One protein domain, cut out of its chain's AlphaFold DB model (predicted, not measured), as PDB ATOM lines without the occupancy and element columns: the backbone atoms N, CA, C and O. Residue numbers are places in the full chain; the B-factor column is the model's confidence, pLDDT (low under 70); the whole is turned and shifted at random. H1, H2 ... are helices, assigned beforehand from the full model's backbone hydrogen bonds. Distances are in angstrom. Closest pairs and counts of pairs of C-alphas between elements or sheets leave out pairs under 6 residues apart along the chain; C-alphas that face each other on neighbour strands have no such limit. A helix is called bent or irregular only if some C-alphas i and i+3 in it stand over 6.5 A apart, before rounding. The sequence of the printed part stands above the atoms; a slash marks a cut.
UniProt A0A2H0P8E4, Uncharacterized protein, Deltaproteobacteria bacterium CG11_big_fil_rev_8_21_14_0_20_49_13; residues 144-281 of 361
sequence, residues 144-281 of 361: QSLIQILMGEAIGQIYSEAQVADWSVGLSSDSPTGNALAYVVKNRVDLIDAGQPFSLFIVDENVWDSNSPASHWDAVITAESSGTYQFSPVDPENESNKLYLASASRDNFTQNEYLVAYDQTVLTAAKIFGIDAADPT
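AT A GLANCE: This is residues 144 to 281 of the 361 residues of an uncharacterized protein of Deltaproteobacteria bacterium CG11_big_fil_rev_8_21_14_0_20_49_13 (UniProt A0A2H0P8E4). Start from the longest helix, H6: it crosses the sharply kinked H1, which sits in the core, and H2 packs on both. The short H5 packs on another side of H1, while H4 packs on the first part of H1 and on H2, with small H3 beyond it, packed on H4. The printed part has 138 residues with six named helices, H1 to H6 in order along the chain, and no named strand: all helix, mostly crossed packing. The whole is compact, with a radius of gyration of the C-alphas of 14.8 A and spans of 46 by 34 by 25 A.

IN THESE COORDINATES: Find C-alpha 256 at (118.769, -47.761, 35.812); from there H6, residues 256 to 274, runs 26.7 A to C-alpha 274 at (129.486, -71.677, 41.005). Go back to C-alpha 144 at (117.040, -66.617, 42.403), where H1, residues 144 to 161, begins; it covers 20.6 A. H1 is irregular: it has a kink of 94 degrees near residue 154, and C-alphas 153 and 156 are 8.9 A apart. H2, residues 176 to 193, runs 25.1 A. The shorter helices are H3, residues 205 to 208, H4, residues 214 to 221, and H5, residues 241 to 246.

HOW THE PARTS SIT: H6 touches H1, the hub, at a steep tilt of 58 degrees, opposite ways; look at the closest C-alphas, Tyr 159 and Ala 261, 4.4 A apart. With residues 265 to 273 alone, H6 touches H2, the same way at 37 degrees, only just a steep tilt; the closest C-alphas, Asn 179 and Thr 268, are 6.1 A apart. H1 and H2 are a helical hairpin at a shallow tilt of 27 degrees, opposite ways, with C-alphas Ile 158 and Gly 178 closest at 6.1 A. H5 touches H1 about perpendicular, at 80 degrees, where C-alphas Gly 152 and Tyr 244 come closest, 4.8 A. H1 touches H4 with residues 145 to 149 alone, the closest C-alphas, Ser 145 and Asp 218, being 6.1 A apart. H3 touches H4, with C-alphas Trp 208 and His 216 closest at 4.9 A. H3 and H6 are apart. In H2, H4, H5 and H6 every O i to N i+4 pair is within hydrogen-bond range; in H1 12 of 14 are, and H3 is too short for such a pair.

THE WHOLE: The two C-alphas farthest apart, Asp 166 and Ser 226, are 46.5 A from each other. The printed part has no cut. The links H1 to H2, H2 to H3 and H4 to H5 are long. The mean pLDDT of the printed part is 93.4; look for values under 70 at residues 166 to 167.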
ATOM      1  N   GLN A 144     117.698 -67.922  42.540       96.94
ATOM      2  CA  GLN A 144     117.040 -66.617  42.403       96.94
ATOM      3  C   GLN A 144     116.856 -65.937  43.768       96.94
ATOM      4  O   GLN A 144     117.023 -64.727  43.876       96.94
ATOM      5  N   SER A 145     116.605 -66.715  44.823       96.94
ATOM      6  CA  SER A 145     116.488 -66.229  46.201       96.94
ATOM      7  C   SER A 145     117.737 -65.490  46.684       96.94
ATOM      8  O   SER A 145     117.614 -64.468  47.359       96.94
ATOM      9  N   LEU A 146     118.935 -65.946  46.297       97.81
ATOM     10  CA  LEU A 146     120.189 -65.270  46.630       97.81
ATOM     11  C   LEU A 146     120.262 -63.892  45.963       97.81
ATOM     12  O   LEU A 146     120.628 -62.919  46.617       97.81
ATOM     13  N   ILE A 147     119.850 -63.792  44.694       98.38
ATOM     14  CA  ILE A 147     119.761 -62.500  44.000       98.38
ATOM     15  C   ILE A 147     118.776 -61.579  44.725       98.38
ATOM     16  O   ILE A 147     119.076 -60.419  45.000       98.38
ATOM     17  N   GLN A 148     117.611 -62.107  45.090       98.12
ATOM     18  CA  GLN A 148     116.575 -61.319  45.739       98.12
ATOM     19  C   GLN A 148     116.995 -60.802  47.122       98.12
ATOM     20  O   GLN A 148     116.706 -59.652  47.457       98.12
ATOM     21  N   ILE A 149     117.703 -61.609  47.924       97.88
ATOM     22  CA  ILE A 149     118.201 -61.176  49.239       97.88
ATOM     23  C   ILE A 149     119.271 -60.106  49.118       97.88
ATOM     24  O   ILE A 149     119.222 -59.127  49.855       97.88
ATOM     25  N   LEU A 150     120.202 -60.241  48.177       97.75
ATOM     26  CA  LEU A 150     121.242 -59.237  47.969       97.75
ATOM     27  C   LEU A 150     120.639 -57.895  47.530       97.75
ATOM     28  O   LEU A 150     121.002 -56.852  48.078       97.75
ATOM     29  N   MET A 151     119.651 -57.933  46.631       97.69
ATOM     30  CA  MET A 151     118.862 -56.756  46.260       97.69
ATOM     31  C   MET A 151     118.141 -56.159  47.476       97.69
ATOM     32  O   MET A 151     118.230 -54.961  47.722       97.69
ATOM     33  N   GLY A 152     117.450 -56.972  48.272       96.19
ATOM     34  CA  GLY A 152     116.706 -56.481  49.432       96.19
ATOM     35  C   GLY A 152     117.583 -55.913  50.559       96.19
ATOM     36  O   GLY A 152     117.189 -54.937  51.198       96.19
ATOM     37  N   GLU A 153     118.748 -56.513  50.818       95.56
ATOM     38  CA  GLU A 153     119.635 -56.144  51.932       95.56
ATOM     39  C   GLU A 153     120.539 -54.947  51.598       95.56
ATOM     40  O   GLU A 153     120.824 -54.136  52.479       95.56
ATOM     41  N   ALA A 154     121.020 -54.826  50.353       95.25
ATOM     42  CA  ALA A 154     122.147 -53.934  50.055       95.25
ATOM     43  C   ALA A 154     122.124 -53.272  48.668       95.25
ATOM     44  O   ALA A 154     123.185 -52.924  48.146       95.25
ATOM     45  N   ILE A 155     120.947 -53.048  48.071       94.31
ATOM     46  CA  ILE A 155     120.837 -52.462  46.721       94.31
ATOM     47  C   ILE A 155     121.680 -51.200  46.508       94.31
ATOM     48  O   ILE A 155     122.362 -51.089  45.494       94.31
ATOM     49  N   GLY A 156     121.669 -50.263  47.462       91.81
ATOM     50  CA  GLY A 156     122.377 -48.990  47.324       91.81
ATOM     51  C   GLY A 156     123.894 -49.171  47.272       91.81
ATOM     52  O   GLY A 156     124.562 -48.569  46.432       91.81
ATOM     53  N   GLN A 157     124.435 -50.033  48.135       93.50
ATOM     54  CA  GLN A 157     125.854 -50.379  48.153       93.50
ATOM     55  C   GLN A 157     126.239 -51.157  46.893       93.50
ATOM     56  O   GLN A 157     127.200 -50.785  46.225       93.50
ATOM     57  N   ILE A 158     125.464 -52.175  46.511       95.69
ATOM     58  CA  ILE A 158     125.741 -52.992  45.321       95.69
ATOM     59  C   ILE A 158     125.737 -52.131  44.052       95.69
ATOM     60  O   ILE A 158     126.656 -52.236  43.243       95.69
ATOM     61  N   TYR A 159     124.759 -51.232  43.902       94.75
ATOM     62  CA  TYR A 159     124.722 -50.267  42.802       94.75
ATOM     63  C   TYR A 159     125.984 -49.399  42.760       94.75
ATOM     64  O   TYR A 159     126.608 -49.255  41.714       94.75
ATOM     65  N   SER A 160     126.378 -48.835  43.903       91.81
ATOM     66  CA  SER A 160     127.531 -47.931  43.986       91.81
ATOM     67  C   SER A 160     128.880 -48.606  43.711       91.81
ATOM     68  O   SER A 160     129.838 -47.933  43.335       91.81
ATOM     69  N   GLU A 161     128.957 -49.920  43.932       94.44
ATOM     70  CA  GLU A 161     130.155 -50.739  43.729       94.44
ATOM     71  C   GLU A 161     130.234 -51.301  42.302       94.44
ATOM     72  O   GLU A 161     131.308 -51.717  41.866       94.44
ATOM     73  N   ALA A 162     129.122 -51.293  41.561       94.31
ATOM     74  CA  ALA A 162     129.054 -51.825  40.210       94.31
ATOM     75  C   ALA A 162     129.893 -50.997  39.221       94.31
ATOM     76  O   ALA A 162     129.811 -49.768  39.149       94.31
ATOM     77  N   GLN A 163     130.675 -51.693  38.402       93.56
ATOM     78  CA  GLN A 163     131.452 -51.133  37.306       93.56
ATOM     79  C   GLN A 163     130.672 -51.322  36.005       93.56
ATOM     80  O   GLN A 163     130.543 -52.433  35.489       93.56
ATOM     81  N   VAL A 164     130.133 -50.220  35.488       86.19
ATOM     82  CA  VAL A 164     129.351 -50.213  34.249       86.19
ATOM     83  C   VAL A 164     130.285 -49.996  33.056       86.19
ATOM     84  O   VAL A 164     131.007 -48.999  33.005       86.19
ATOM     85  N   ALA A 165     130.251 -50.919  32.098       75.50
ATOM     86  CA  ALA A 165     130.920 -50.849  30.805       75.50
ATOM     87  C   ALA A 165     129.873 -51.042  29.700       75.50
ATOM     88  O   ALA A 165     129.045 -51.950  29.781       75.50
ATOM     89  N   ASP A 166     129.875 -50.155  28.702       66.62
ATOM     90  CA  ASP A 166     128.948 -50.202  27.564       66.62
ATOM     91  C   ASP A 166     127.483 -50.403  27.994       66.62
ATOM     92  O   ASP A 166     126.795 -51.320  27.560       66.62
ATOM     93  N   TRP A 167     127.024 -49.547  28.918       69.81
ATOM     94  CA  TRP A 167     125.643 -49.516  29.435       69.81
ATOM     95  C   TRP A 167     125.184 -50.772  30.192       69.81
ATOM     96  O   TRP A 167     124.010 -50.887  30.540       69.81
ATOM     97  N   SER A 168     126.104 -51.681  30.517       78.81
ATOM     98  CA  SER A 168     125.841 -52.891  31.299       78.81
ATOM     99  C   SER A 168     126.878 -53.072  32.405       78.81
ATOM    100  O   SER A 168     127.946 -52.466  32.383       78.81
ATOM    101  N   VAL A 169     126.595 -53.911  33.399       89.12
ATOM    102  CA  VAL A 169     127.620 -54.287  34.382       89.12
ATOM    103  C   VAL A 169     128.665 -55.169  33.699       89.12
ATOM    104  O   VAL A 169     128.309 -56.197  33.123       89.12
ATOM    105  N   GLY A 170     129.938 -54.761  33.745       88.88
ATOM    106  CA  GLY A 170     131.052 -55.494  33.131       88.88
ATOM    107  C   GLY A 170     131.322 -56.838  33.816       88.88
ATOM    108  O   GLY A 170     131.133 -56.954  35.028       88.88
ATOM    109  N   LEU A 171     131.823 -57.845  33.085       87.19
ATOM    110  CA  LEU A 171     132.088 -59.178  33.666       87.19
ATOM    111  C   LEU A 171     133.136 -59.161  34.785       87.19
ATOM    112  O   LEU A 171     133.114 -60.017  35.667       87.19
ATOM    113  N   SER A 172     134.049 -58.186  34.765       89.19
ATOM    114  CA  SER A 172     135.061 -57.989  35.807       89.19
ATOM    115  C   SER A 172     134.556 -57.217  37.030       89.19
ATOM    116  O   SER A 172     135.332 -56.990  37.960       89.19
ATOM    117  N   SER A 173     133.304 -56.756  37.018       93.19
ATOM    118  CA  SER A 173     132.741 -55.960  38.102       93.19
ATOM    119  C   SER A 173     132.618 -56.781  39.387       93.19
ATOM    120  O   SER A 173     132.131 -57.912  39.386       93.19
ATOM    121  N   ASP A 174     133.040 -56.199  40.509       92.44
ATOM    122  CA  ASP A 174     133.074 -56.864  41.809       92.44
ATOM    123  C   ASP A 174     132.412 -55.987  42.871       92.44
ATOM    124  O   ASP A 174     132.741 -54.811  43.002       92.44
ATOM    125  N   SER A 175     131.503 -56.576  43.652       95.38
ATOM    126  CA  SER A 175     130.841 -55.908  44.774       95.38
ATOM    127  C   SER A 175     131.343 -56.504  46.090       95.38
ATOM    128  O   SER A 175     130.912 -57.600  46.465       95.38
ATOM    129  N   PRO A 176     132.248 -55.824  46.823       95.31
ATOM    130  CA  PRO A 176     132.673 -56.256  48.152       95.31
ATOM    131  C   PRO A 176     131.502 -56.494  49.109       95.31
ATOM    132  O   PRO A 176     131.518 -57.474  49.856       95.31
ATOM    133  N   THR A 177     130.476 -55.637  49.062       96.31
ATOM    134  CA  THR A 177     129.282 -55.780  49.900       96.31
ATOM    135  C   THR A 177     128.476 -57.010  49.500       96.31
ATOM    136  O   THR A 177     128.181 -57.852  50.350       96.31
ATOM    137  N   GLY A 178     128.171 -57.156  48.208       96.69
ATOM    138  CA  GLY A 178     127.435 -58.301  47.687       96.69
ATOM    139  C   GLY A 178     128.148 -59.623  47.978       96.69
ATOM    140  O   GLY A 178     127.519 -60.562  48.464       96.69
ATOM    141  N   ASN A 179     129.466 -59.681  47.762       96.62
ATOM    142  CA  ASN A 179     130.281 -60.860  48.053       96.62
ATOM    143  C   ASN A 179     130.180 -61.250  49.532       96.62
ATOM    144  O   ASN A 179     129.880 -62.399  49.841       96.62
ATOM    145  N   ALA A 180     130.406 -60.310  50.454       97.06
ATOM    146  CA  ALA A 180     130.399 -60.607  51.885       97.06
ATOM    147  C   ALA A 180     129.028 -61.090  52.383       97.06
ATOM    148  O   ALA A 180     128.954 -62.049  53.150       97.06
ATOM    149  N   LEU A 181     127.938 -60.469  51.925       97.19
ATOM    150  CA  LEU A 181     126.580 -60.890  52.281       97.19
ATOM    151  C   LEU A 181     126.239 -62.267  51.701       97.19
ATOM    152  O   LEU A 181     125.723 -63.123  52.420       97.19
ATOM    153  N   ALA A 182     126.580 -62.510  50.433       97.31
ATOM    154  CA  ALA A 182     126.368 -63.801  49.786       97.31
ATOM    155  C   ALA A 182     127.156 -64.923  50.478       97.31
ATOM    156  O   ALA A 182     126.626 -66.020  50.662       97.31
ATOM    157  N   TYR A 183     128.383 -64.642  50.929       97.50
ATOM    158  CA  TYR A 183     129.171 -65.594  51.710       97.50
ATOM    159  C   TYR A 183     128.560 -65.914  53.061       97.50
ATOM    160  O   TYR A 183     128.628 -67.065  53.468       97.50
ATOM    161  N   VAL A 184     127.904 -64.972  53.742       97.75
ATOM    162  CA  VAL A 184     127.193 -65.316  54.982       97.75
ATOM    163  C   VAL A 184     126.104 -66.356  54.714       97.75
ATOM    164  O   VAL A 184     125.976 -67.309  55.481       97.75
ATOM    165  N   VAL A 185     125.353 -66.229  53.615       97.62
ATOM    166  CA  VAL A 185     124.365 -67.247  53.219       97.62
ATOM    167  C   VAL A 185     125.059 -68.573  52.899       97.62
ATOM    168  O   VAL A 185     124.666 -69.610  53.432       97.62
ATOM    169  N   LYS A 186     126.131 -68.535  52.096       97.31
ATOM    170  CA  LYS A 186     126.920 -69.721  51.742       97.31
ATOM    171  C   LYS A 186     127.465 -70.437  52.978       97.31
ATOM    172  O   LYS A 186     127.318 -71.642  53.099       97.31
ATOM    173  N   ASN A 187     128.029 -69.702  53.928       97.50
ATOM    174  CA  ASN A 187     128.607 -70.242  55.153       97.50
ATOM    175  C   ASN A 187     127.548 -70.932  56.015       97.50
ATOM    176  O   ASN A 187     127.829 -71.957  56.629       97.50
ATOM    177  N   ARG A 188     126.312 -70.415  56.051       97.56
ATOM    178  CA  ARG A 188     125.193 -71.097  56.725       97.56
ATOM    179  C   ARG A 188     124.843 -72.418  56.045       97.56
ATOM    180  O   ARG A 188     124.658 -73.409  56.749       97.56
ATOM    181  N   VAL A 189     124.786 -72.431  54.710       96.88
ATOM    182  CA  VAL A 189     124.585 -73.655  53.916       96.88
ATOM    183  C   VAL A 189     125.710 -74.654  54.197       96.88
ATOM    184  O   VAL A 189     125.436 -75.765  54.640       96.88
ATOM    185  N   ASP A 190     126.968 -74.231  54.057       95.81
ATOM    186  CA  ASP A 190     128.154 -75.066  54.261       95.81
ATOM    187  C   ASP A 190     128.216 -75.644  55.686       95.81
ATOM    188  O   ASP A 190     128.605 -76.795  55.876       95.81
ATOM    189  N   LEU A 191     127.821 -74.872  56.706       96.00
ATOM    190  CA  LEU A 191     127.757 -75.350  58.088       96.00
ATOM    191  C   LEU A 191     126.726 -76.474  58.253       96.00
ATOM    192  O   LEU A 191     127.023 -77.467  58.920       96.00
ATOM    193  N   ILE A 192     125.538 -76.338  57.658       96.44
ATOM    194  CA  ILE A 192     124.506 -77.385  57.691       96.44
ATOM    195  C   ILE A 192     124.967 -78.611  56.893       96.44
ATOM    196  O   ILE A 192     124.895 -79.724  57.412       96.44
ATOM    197  N   ASP A 193     125.525 -78.421  55.693       95.38
ATOM    198  CA  ASP A 193     126.098 -79.504  54.877       95.38
ATOM    199  C   ASP A 193     127.245 -80.233  55.611       95.38
ATOM    200  O   ASP A 193     127.419 -81.446  55.473       95.38
ATOM    201  N   ALA A 194     127.994 -79.528  56.468       95.19
ATOM    202  CA  ALA A 194     129.016 -80.099  57.349       95.19
ATOM    203  C   ALA A 194     128.451 -80.803  58.604       95.19
ATOM    204  O   ALA A 194     129.220 -81.280  59.445       95.19
ATOM    205  N   GLY A 195     127.126 -80.891  58.744       93.50
ATOM    206  CA  GLY A 195     126.434 -81.624  59.804       93.50
ATOM    207  C   GLY A 195     125.984 -80.781  60.998       93.50
ATOM    208  O   GLY A 195     125.634 -81.353  62.035       93.50
ATOM    209  N   GLN A 196     125.993 -79.446  60.900       94.38
ATOM    210  CA  GLN A 196     125.350 -78.604  61.914       94.38
ATOM    211  C   GLN A 196     123.821 -78.755  61.863       94.38
ATOM    212  O   GLN A 196     123.249 -78.953  60.792       94.38
ATOM    213  N   PRO A 197     123.125 -78.662  63.011       93.81
ATOM    214  CA  PRO A 197     121.683 -78.867  63.049       93.81
ATOM    215  C   PRO A 197     120.933 -77.733  62.339       93.81
ATOM    216  O   PRO A 197     121.226 -76.561  62.570       93.81
ATOM    217  N   PHE A 198     119.880 -78.066  61.583       93.81
ATOM    218  CA  PHE A 198     118.997 -77.094  60.912       93.81
ATOM    219  C   PHE A 198     118.466 -75.996  61.847       93.81
ATOM    220  O   PHE A 198     118.356 -74.829  61.466       93.81
ATOM    221  N   SER A 199     118.208 -76.344  63.113       92.50
ATOM    222  CA  SER A 199     117.732 -75.410  64.139       92.50
ATOM    223  C   SER A 199     118.695 -74.254  64.425       92.50
ATOM    224  O   SER A 199     118.268 -73.253  64.990       92.50
ATOM    225  N   LEU A 200     119.975 -74.378  64.059       91.56
ATOM    226  CA  LEU A 200     120.980 -73.324  64.224       91.56
ATOM    227  C   LEU A 200     120.619 -72.053  63.446       91.56
ATOM    228  O   LEU A 200     120.873 -70.950  63.923       91.56
ATOM    229  N   PHE A 201     119.984 -72.226  62.286       93.88
ATOM    230  CA  PHE A 201     119.536 -71.144  61.409       93.88
ATOM    231  C   PHE A 201     118.028 -71.193  61.142       93.88
ATOM    232  O   PHE A 201     117.548 -70.517  60.242       93.88
ATOM    233  N   ILE A 202     117.278 -71.957  61.950       93.19
ATOM    234  CA  ILE A 202     115.814 -72.095  61.842       93.19
ATOM    235  C   ILE A 202     115.393 -72.623  60.453       93.19
ATOM    236  O   ILE A 202     114.372 -72.238  59.893       93.19
ATOM    237  N   VAL A 203     116.212 -73.499  59.877       94.56
ATOM    238  CA  VAL A 203     115.980 -74.062  58.544       94.56
ATOM    239  C   VAL A 203     114.911 -75.154  58.610       94.56
ATOM    240  O   VAL A 203     114.944 -76.004  59.501       94.56
ATOM    241  N   ASP A 204     113.969 -75.139  57.662       93.94
ATOM    242  CA  ASP A 204     113.015 -76.235  57.466       93.94
ATOM    243  C   ASP A 204     113.675 -77.354  56.648       93.94
ATOM    244  O   ASP A 204     113.974 -77.190  55.464       93.94
ATOM    245  N   GLU A 205     113.877 -78.503  57.291       94.56
ATOM    246  CA  GLU A 205     114.459 -79.712  56.696       94.56
ATOM    247  C   GLU A 205     113.673 -80.195  55.465       94.56
ATOM    248  O   GLU A 205     114.267 -80.649  54.491       94.56
ATOM    249  N   ASN A 206     112.346 -80.015  55.432       94.38
ATOM    250  CA  ASN A 206     111.549 -80.419  54.270       94.38
ATOM    251  C   ASN A 206     111.826 -79.537  53.052       94.38
ATOM    252  O   ASN A 206     111.798 -80.022  51.920       94.38
ATOM    253  N   VAL A 207     112.063 -78.238  53.274       94.12
ATOM    254  CA  VAL A 207     112.471 -77.333  52.196       94.12
ATOM    255  C   VAL A 207     113.871 -77.722  51.759       94.12
ATOM    256  O   VAL A 207     114.063 -77.944  50.569       94.12
ATOM    257  N   TRP A 208     114.801 -77.896  52.699       95.94
ATOM    258  CA  TRP A 208     116.188 -78.272  52.428       95.94
ATOM    259  C   TRP A 208     116.303 -79.519  51.536       95.94
ATOM    260  O   TRP A 208     116.956 -79.463  50.492       95.94
ATOM    261  N   ASP A 209     115.588 -80.595  51.867       94.56
ATOM    262  CA  ASP A 209     115.645 -81.882  51.157       94.56
ATOM    263  C   ASP A 209     114.867 -81.915  49.827       94.56
ATOM    264  O   ASP A 209     114.884 -82.923  49.114       94.56
ATOM    265  N   SER A 210     114.162 -80.837  49.465       91.94
ATOM    266  CA  SER A 210     113.216 -80.863  48.344       91.94
ATOM    267  C   SER A 210     113.871 -80.938  46.959       91.94
ATOM    268  O   SER A 210     113.395 -81.697  46.109       91.94
ATOM    269  N   ASN A 211     114.922 -80.148  46.696       88.06
ATOM    270  CA  ASN A 211     115.574 -80.073  45.383       88.06
ATOM    271  C   ASN A 211     116.937 -79.350  45.429       88.06
ATOM    272  O   ASN A 211     117.065 -78.177  45.054       88.06
ATOM    273  N   SER A 212     117.967 -80.063  45.882       88.50
ATOM    274  CA  SER A 212     119.343 -79.560  45.909       88.50
ATOM    275  C   SER A 212     119.858 -79.255  44.484       88.50
ATOM    276  O   SER A 212     119.509 -79.980  43.548       88.50
ATOM    277  N   PRO A 213     120.695 -78.218  44.273       90.06
ATOM    278  CA  PRO A 213     121.281 -77.332  45.285       90.06
ATOM    279  C   PRO A 213     120.437 -76.099  45.626       90.06
ATOM    280  O   PRO A 213     120.704 -75.469  46.642       90.06
ATOM    281  N   ALA A 214     119.432 -75.741  44.820       92.25
ATOM    282  CA  ALA A 214     118.629 -74.529  45.036       92.25
ATOM    283  C   ALA A 214     117.964 -74.512  46.416       92.25
ATOM    284  O   ALA A 214     118.029 -73.513  47.132       92.25
ATOM    285  N   SER A 215     117.403 -75.657  46.806       95.75
ATOM    286  CA  SER A 215     116.647 -75.790  48.043       95.75
ATOM    287  C   SER A 215     117.454 -75.494  49.305       95.75
ATOM    288  O   SER A 215     116.879 -75.027  50.282       95.75
ATOM    289  N   HIS A 216     118.774 -75.714  49.299       96.62
ATOM    290  CA  HIS A 216     119.622 -75.419  50.458       96.62
ATOM    291  C   HIS A 216     119.685 -73.905  50.716       96.62
ATOM    292  O   HIS A 216     119.557 -73.446  51.852       96.62
ATOM    293  N   TRP A 217     119.834 -73.118  49.646       96.62
ATOM    294  CA  TRP A 217     119.857 -71.657  49.714       96.62
ATOM    295  C   TRP A 217     118.490 -71.105  50.090       96.62
ATOM    296  O   TRP A 217     118.398 -70.277  50.995       96.62
ATOM    297  N   ASP A 218     117.438 -71.606  49.441       95.88
ATOM    298  CA  ASP A 218     116.063 -71.200  49.719       95.88
ATOM    299  C   ASP A 218     115.714 -71.452  51.187       95.88
ATOM    300  O   ASP A 218     115.242 -70.546  51.865       95.88
ATOM    301  N   ALA A 219     116.035 -72.635  51.717       96.69
ATOM    302  CA  ALA A 219     115.710 -72.993  53.092       96.69
ATOM    303  C   ALA A 219     116.441 -72.124  54.135       96.69
ATOM    304  O   ALA A 219     115.867 -71.836  55.181       96.69
ATOM    305  N   VAL A 220     117.674 -71.672  53.858       97.31
ATOM    306  CA  VAL A 220     118.401 -70.711  54.714       97.31
ATOM    307  C   VAL A 220     117.823 -69.303  54.600       97.31
ATOM    308  O   VAL A 220     117.700 -68.604  55.606       97.31
ATOM    309  N   ILE A 221     117.498 -68.868  53.384       97.12
ATOM    310  CA  ILE A 221     117.027 -67.512  53.108       97.12
ATOM    311  C   ILE A 221     115.616 -67.300  53.658       97.12
ATOM    312  O   ILE A 221     115.363 -66.310  54.341       97.12
ATOM    313  N   THR A 222     114.702 -68.233  53.402       95.00
ATOM    314  CA  THR A 222     113.292 -68.106  53.792       95.00
ATOM    315  C   THR A 222     113.004 -68.635  55.194       95.00
ATOM    316  O   THR A 222     111.838 -68.723  55.577       95.00
ATOM    317  N   ALA A 223     114.034 -69.020  55.952       94.94
ATOM    318  CA  ALA A 223     113.894 -69.527  57.309       94.94
ATOM    319  C   ALA A 223     113.168 -68.520  58.218       94.94
ATOM    320  O   ALA A 223     113.561 -67.354  58.351       94.94
ATOM    321  N   GLU A 224     112.119 -69.008  58.877       93.31
ATOM    322  CA  GLU A 224     111.224 -68.231  59.726       93.31
ATOM    323  C   GLU A 224     110.803 -69.050  60.949       93.31
ATOM    324  O   GLU A 224     110.574 -70.257  60.880       93.31
ATOM    325  N   SER A 225     110.684 -68.382  62.096       90.88
ATOM    326  CA  SER A 225     110.034 -68.947  63.275       90.88
ATOM    327  C   SER A 225     109.222 -67.890  64.000       90.88
ATOM    328  O   SER A 225     109.775 -66.952  64.577       90.88
ATOM    329  N   SER A 226     107.911 -68.116  64.084       89.25
ATOM    330  CA  SER A 226     106.985 -67.288  64.867       89.25
ATOM    331  C   SER A 226     107.036 -65.806  64.470       89.25
ATOM    332  O   SER A 226     107.032 -64.930  65.333       89.25
ATOM    333  N   GLY A 227     107.123 -65.529  63.167       86.69
ATOM    334  CA  GLY A 227     107.247 -64.182  62.610       86.69
ATOM    335  C   GLY A 227     108.639 -63.560  62.753       86.69
ATOM    336  O   GLY A 227     108.785 -62.362  62.547       86.69
ATOM    337  N   THR A 228     109.657 -64.339  63.133       88.00
ATOM    338  CA  THR A 228     111.060 -63.904  63.118       88.00
ATOM    339  C   THR A 228     111.758 -64.495  61.904       88.00
ATOM    340  O   THR A 228     111.838 -65.715  61.785       88.00
ATOM    341  N   TYR A 229     112.289 -63.632  61.043       92.62
ATOM    342  CA  TYR A 229     112.940 -63.998  59.785       92.62
ATOM    343  C   TYR A 229     114.465 -63.914  59.904       92.62
ATOM    344  O   TYR A 229     114.990 -63.083  60.648       92.62
ATOM    345  N   GLN A 230     115.183 -64.760  59.160       91.50
ATOM    346  CA  GLN A 230     116.652 -64.718  59.103       91.50
ATOM    347  C   GLN A 230     117.203 -63.509  58.336       91.50
ATOM    348  O   GLN A 230     118.316 -63.066  58.628       91.50
ATOM    349  N   PHE A 231     116.437 -63.005  57.367       95.00
ATOM    350  CA  PHE A 231     116.789 -61.879  56.509       95.00
ATOM    351  C   PHE A 231     115.645 -60.876  56.500       95.00
ATOM    352  O   PHE A 231     114.477 -61.251  56.374       95.00
ATOM    353  N   SER A 232     115.982 -59.595  56.626       92.69
ATOM    354  CA  SER A 232     114.982 -58.534  56.787       92.69
ATOM    355  C   SER A 232     114.040 -58.419  55.579       92.69
ATOM    356  O   SER A 232     112.842 -58.263  55.794       92.69
ATOM    357  N   PRO A 233     114.512 -58.543  54.322       96.25
ATOM    358  CA  PRO A 233     113.653 -58.428  53.146       96.25
ATOM    359  C   PRO A 233     112.652 -59.573  52.959       96.25
ATOM    360  O   PRO A 233     111.781 -59.450  52.109       96.25
ATOM    361  N   VAL A 234     112.760 -60.674  53.711       96.00
ATOM    362  CA  VAL A 234     111.769 -61.767  53.661       96.00
ATOM    363  C   VAL A 234     110.541 -61.438  54.509       96.00
ATOM    364  O   VAL A 234     109.450 -61.922  54.217       96.00
ATOM    365  N   ASP A 235     110.702 -60.606  55.542       95.88
ATOM    366  CA  ASP A 235     109.603 -60.180  56.402       95.88
ATOM    367  C   ASP A 235     108.611 -59.313  55.607       95.88
ATOM    368  O   ASP A 235     108.982 -58.223  55.161       95.88
ATOM    369  N   PRO A 236     107.337 -59.730  55.455       95.19
ATOM    370  CA  PRO A 236     106.332 -58.969  54.723       95.19
ATOM    371  C   PRO A 236     106.128 -57.531  55.211       95.19
ATOM    372  O   PRO A 236     105.717 -56.681  54.418       95.19
ATOM    373  N   GLU A 237     106.418 -57.260  56.486       94.62
ATOM    374  CA  GLU A 237     106.280 -55.942  57.110       94.62
ATOM    375  C   GLU A 237     107.526 -55.055  56.925       94.62
ATOM    376  O   GLU A 237     107.498 -53.863  57.244       94.62
ATOM    377  N   ASN A 238     108.626 -55.597  56.392       94.62
ATOM    378  CA  ASN A 238     109.840 -54.840  56.123       94.62
ATOM    379  C   ASN A 238     109.718 -54.008  54.835       94.62
ATOM    380  O   ASN A 238     109.231 -54.476  53.805       94.62
ATOM    381  N   GLU A 239     110.220 -52.770  54.855       92.69
ATOM    382  CA  GLU A 239     110.158 -51.874  53.693       92.69
ATOM    383  C   GLU A 239     110.884 -52.444  52.455       92.69
ATOM    384  O   GLU A 239     110.423 -52.236  51.328       92.69
ATOM    385  N   SER A 240     111.962 -53.214  52.649       94.44
ATOM    386  CA  SER A 240     112.723 -53.869  51.577       94.44
ATOM    387  C   SER A 240     112.030 -55.101  50.984       94.44
ATOM    388  O   SER A 240     112.452 -55.574  49.930       94.44
ATOM    389  N   ASN A 241     110.945 -55.610  51.581       95.81
ATOM    390  CA  ASN A 241     110.253 -56.796  51.058       95.81
ATOM    391  C   ASN A 241     109.672 -56.574  49.657       95.81
ATOM    392  O   ASN A 241     109.709 -57.454  48.800       95.81
ATOM    393  N   LYS A 242     109.211 -55.357  49.354       95.19
ATOM    394  CA  LYS A 242     108.751 -55.024  47.998       95.19
ATOM    395  C   LYS A 242     109.862 -55.180  46.958       95.19
ATOM    396  O   LYS A 242     109.602 -55.664  45.859       95.19
ATOM    397  N   LEU A 243     111.085 -54.791  47.310       94.75
ATOM    398  CA  LEU A 243     112.250 -54.913  46.439       94.75
ATOM    399  C   LEU A 243     112.711 -56.373  46.308       94.75
ATOM    400  O   LEU A 243     113.023 -56.824  45.205       94.75
ATOM    401  N   TYR A 244     112.677 -57.130  47.406       96.44
ATOM    402  CA  TYR A 244     112.897 -58.578  47.405       96.44
ATOM    403  C   TYR A 244     111.932 -59.304  46.453       96.44
ATOM    404  O   TYR A 244     112.356 -60.104  45.624       96.44
ATOM    405  N   LEU A 245     110.638 -58.983  46.492       96.88
ATOM    406  CA  LEU A 245     109.655 -59.587  45.589       96.88
ATOM    407  C   LEU A 245     109.828 -59.120  44.135       96.88
ATOM    408  O   LEU A 245     109.746 -59.936  43.216       96.88
ATOM    409  N   ALA A 246     110.098 -57.830  43.908       96.31
ATOM    410  CA  ALA A 246     110.319 -57.293  42.565       96.31
ATOM    411  C   ALA A 246     111.538 -57.932  41.880       96.31
ATOM    412  O   ALA A 246     111.481 -58.243  40.694       96.31
ATOM    413  N   SER A 247     112.600 -58.229  42.632       97.12
ATOM    414  CA  SER A 247     113.821 -58.870  42.117       97.12
ATOM    415  C   SER A 247     113.669 -60.356  41.762       97.12
ATOM    416  O   SER A 247     114.645 -61.007  41.392       97.12
ATOM    417  N   ALA A 248     112.456 -60.913  41.792       96.94
ATOM    418  CA  ALA A 248     112.182 -62.206  41.169       96.94
ATOM    419  C   ALA A 248     112.373 -62.177  39.637       96.94
ATOM    420  O   ALA A 248     112.648 -63.215  39.040       96.94
ATOM    421  N   SER A 249     112.246 -61.003  39.005       96.69
ATOM    422  CA  SER A 249     112.489 -60.804  37.571       96.69
ATOM    423  C   SER A 249     113.138 -59.448  37.311       96.69
ATOM    424  O   SER A 249     112.707 -58.436  37.863       96.69
ATOM    425  N   ARG A 250     114.147 -59.423  36.440       95.00
ATOM    426  CA  ARG A 250     114.822 -58.210  35.978       95.00
ATOM    427  C   ARG A 250     113.852 -57.244  35.301       95.00
ATOM    428  O   ARG A 250     113.946 -56.040  35.519       95.00
ATOM    429  N   ASP A 251     112.887 -57.770  34.546       94.06
ATOM    430  CA  ASP A 251     111.901 -56.982  33.789       94.06
ATOM    431  C   ASP A 251     110.945 -56.177  34.684       94.06
ATOM    432  O   ASP A 251     110.238 -55.288  34.210       94.06
ATOM    433  N   ASN A 252     110.925 -56.452  35.992       95.31
ATOM    434  CA  ASN A 252     110.172 -55.647  36.952       95.31
ATOM    435  C   ASN A 252     110.829 -54.284  37.230       95.31
ATOM    436  O   ASN A 252     110.215 -53.438  37.883       95.31
ATOM    437  N   PHE A 253     112.061 -54.060  36.766       93.25
ATOM    438  CA  PHE A 253     112.799 -52.822  36.978       93.25
ATOM    439  C   PHE A 253     112.874 -51.984  35.703       93.25
ATOM    440  O   PHE A 253     113.273 -52.451  34.643       93.25
ATOM    441  N   THR A 254     112.536 -50.705  35.833       89.75
ATOM    442  CA  THR A 254     112.676 -49.704  34.763       89.75
ATOM    443  C   THR A 254     113.726 -48.645  35.087       89.75
ATOM    444  O   THR A 254     114.200 -47.946  34.198       89.75
ATOM    445  N   GLN A 255     114.098 -48.514  36.361       90.88
ATOM    446  CA  GLN A 255     115.080 -47.541  36.820       90.88
ATOM    447  C   GLN A 255     116.488 -48.116  36.672       90.88
ATOM    448  O   GLN A 255     116.755 -49.236  37.115       90.88
ATOM    449  N   ASN A 256     117.398 -47.329  36.090       89.75
ATOM    450  CA  ASN A 256     118.769 -47.761  35.812       89.75
ATOM    451  C   ASN A 256     119.511 -48.240  37.069       89.75
ATOM    452  O   ASN A 256     120.234 -49.226  37.011       89.75
ATOM    453  N   GLU A 257     119.297 -47.591  38.218       91.50
ATOM    454  CA  GLU A 257     119.912 -47.997  39.488       91.50
ATOM    455  C   GLU A 257     119.561 -49.435  39.893       91.50
ATOM    456  O   GLU A 257     120.434 -50.194  40.313       91.50
ATOM    457  N   TYR A 258     118.306 -49.845  39.699       94.25
ATOM    458  CA  TYR A 258     117.844 -51.189  40.038       94.25
ATOM    459  C   TYR A 258     118.299 -52.221  39.016       94.25
ATOM    460  O   TYR A 258     118.651 -53.329  39.406       94.25
ATOM    461  N   LEU A 259     118.343 -51.855  37.733       94.12
ATOM    462  CA  LEU A 259     118.872 -52.721  36.680       94.12
ATOM    463  C   LEU A 259     120.364 -53.006  36.896       94.12
ATOM    464  O   LEU A 259     120.763 -54.166  36.922       94.12
ATOM    465  N   VAL A 260     121.167 -51.969  37.149       94.75
ATOM    466  CA  VAL A 260     122.605 -52.104  37.428       94.75
ATOM    467  C   VAL A 260     122.847 -52.918  38.699       94.75
ATOM    468  O   VAL A 260     123.671 -53.831  38.695       94.75
ATOM    469  N   ALA A 261     122.115 -52.642  39.784       96.25
ATOM    470  CA  ALA A 261     122.248 -53.425  41.010       96.25
ATOM    471  C   ALA A 261     121.853 -54.891  40.803       96.25
ATOM    472  O   ALA A 261     122.547 -55.784  41.288       96.25
ATOM    473  N   TYR A 262     120.770 -55.149  40.065       97.38
ATOM    474  CA  TYR A 262     120.327 -56.500  39.744       97.38
ATOM    475  C   TYR A 262     121.393 -57.252  38.950       97.38
ATOM    476  O   TYR A 262     121.789 -58.345  39.347       97.38
ATOM    477  N   ASP A 263     121.914 -56.648  37.883       96.06
ATOM    478  CA  ASP A 263     122.926 -57.263  37.025       96.06
ATOM    479  C   ASP A 263     124.222 -57.553  37.811       96.06
ATOM    480  O   ASP A 263     124.758 -58.662  37.740       96.06
ATOM    481  N   GLN A 264     124.669 -56.627  38.669       97.25
ATOM    482  CA  GLN A 264     125.789 -56.870  39.592       97.25
ATOM    483  C   GLN A 264     125.490 -58.009  40.572       97.25
ATOM    484  O   GLN A 264     126.369 -58.804  40.924       97.25
ATOM    485  N   THR A 265     124.247 -58.099  41.031       97.69
ATOM    486  CA  THR A 265     123.815 -59.147  41.944       97.69
ATOM    487  C   THR A 265     123.823 -60.518  41.267       97.69
ATOM    488  O   THR A 265     124.252 -61.486  41.893       97.69
ATOM    489  N   VAL A 266     123.438 -60.615  39.990       97.06
ATOM    490  CA  VAL A 266     123.542 -61.858  39.205       97.06
ATOM    491  C   VAL A 266     124.994 -62.329  39.129       97.06
ATOM    492  O   VAL A 266     125.264 -63.491  39.436       97.06
ATOM    493  N   LEU A 267     125.934 -61.434  38.793       95.62
ATOM    494  CA  LEU A 267     127.367 -61.761  38.752       95.62
ATOM    495  C   LEU A 267     127.875 -62.240  40.117       95.62
ATOM    496  O   LEU A 267     128.554 -63.261  40.216       95.62
ATOM    497  N   THR A 268     127.502 -61.527  41.179       96.56
ATOM    498  CA  THR A 268     127.885 -61.847  42.559       96.56
ATOM    499  C   THR A 268     127.346 -63.218  42.975       96.56
ATOM    500  O   THR A 268     128.096 -64.069  43.451       96.56
ATOM    501  N   ALA A 269     126.055 -63.469  42.751       97.06
ATOM    502  CA  ALA A 269     125.403 -64.723  43.099       97.06
ATOM    503  C   ALA A 269     126.000 -65.904  42.319       97.06
ATOM    504  O   ALA A 269     126.293 -66.942  42.908       97.06
ATOM    505  N   ALA A 270     126.242 -65.740  41.014       95.69
ATOM    506  CA  ALA A 270     126.879 -66.756  40.181       95.69
ATOM    507  C   ALA A 270     128.320 -67.042  40.624       95.69
ATOM    508  O   ALA A 270     128.717 -68.208  40.708       95.69
ATOM    509  N   LYS A 271     129.082 -65.999  40.975       94.56
ATOM    510  CA  LYS A 271     130.421 -66.137  41.547       94.56
ATOM    511  C   LYS A 271     130.374 -66.990  42.807       94.56
ATOM    512  O   LYS A 271     131.025 -68.016  42.827       94.56
ATOM    513  N   ILE A 272     129.569 -66.647  43.810       94.75
ATOM    514  CA  ILE A 272     129.565 -67.383  45.088       94.75
ATOM    515  C   ILE A 272     128.997 -68.805  44.951       94.75
ATOM    516  O   ILE A 272     129.462 -69.730  45.615       94.75
ATOM    517  N   PHE A 273     128.002 -68.994  44.086       94.69
ATOM    518  CA  PHE A 273     127.363 -70.291  43.891       94.69
ATOM    519  C   PHE A 273     128.222 -71.272  43.079       94.69
ATOM    520  O   PHE A 273     128.279 -72.457  43.404       94.69
ATOM    521  N   GLY A 274     128.852 -70.805  41.996       85.31
ATOM    522  CA  GLY A 274     129.486 -71.677  41.005       85.31
ATOM    523  C   GLY A 274     130.991 -71.488  40.830       85.31
ATOM    524  O   GLY A 274     131.621 -72.311  40.159       85.31
ATOM    525  N   ILE A 275     131.586 -70.429  41.378       74.44
ATOM    526  CA  ILE A 275     133.022 -70.135  41.299       74.44
ATOM    527  C   ILE A 275     133.568 -70.227  42.724       74.44
ATOM    528  O   ILE A 275     133.121 -69.513  43.609       74.44
ATOM    529  N   ASP A 276     134.516 -71.127  42.969       71.94
ATOM    530  CA  ASP A 276     135.150 -71.293  44.284       71.94
ATOM    531  C   ASP A 276     136.017 -70.060  44.606       71.94
ATOM    532  O   ASP A 276     137.230 -70.035  44.391       71.94
ATOM    533  N   ALA A 277     135.360 -68.962  44.976       82.12
ATOM    534  CA  ALA A 277     135.985 -67.700  45.317       82.12
ATOM    535  C   ALA A 277     136.473 -67.738  46.776       82.12
ATOM    536  O   ALA A 277     136.089 -68.589  47.572       82.12
ATOM    537  N   ALA A 278     137.341 -66.801  47.146       89.06
ATOM    538  CA  ALA A 278     137.722 -66.652  48.546       89.06
ATOM    539  C   ALA A 278     136.577 -66.001  49.335       89.06
ATOM    540  O   ALA A 278     136.014 -65.006  48.873       89.06
ATOM    541  N   ASP A 279     136.277 -66.526  50.525       94.56
ATOM    542  CA  ASP A 279     135.346 -65.902  51.468       94.56
ATOM    543  C   ASP A 279     135.986 -64.642  52.086       94.56
ATOM    544  O   ASP A 279     136.911 -64.762  52.896       94.56
ATOM    545  N   PRO A 280     135.503 -63.425  51.760       94.50
ATOM    546  CA  PRO A 280     136.052 -62.181  52.292       94.50
ATOM    547  C   PRO A 280     135.686 -61.961  53.767       94.50
ATOM    548  O   PRO A 280     136.205 -61.052  54.407       94.50
ATOM    549  N   THR A 281     134.782 -62.766  54.323       95.94
ATOM    550  CA  THR A 281     134.373 -62.710  55.730       95.94
ATOM    551  C   THR A 281     135.085 -63.748  56.596       95.94
ATOM    552  O   THR A 281     135.075 -63.619  57.824       95.94
TER     553      THR A 281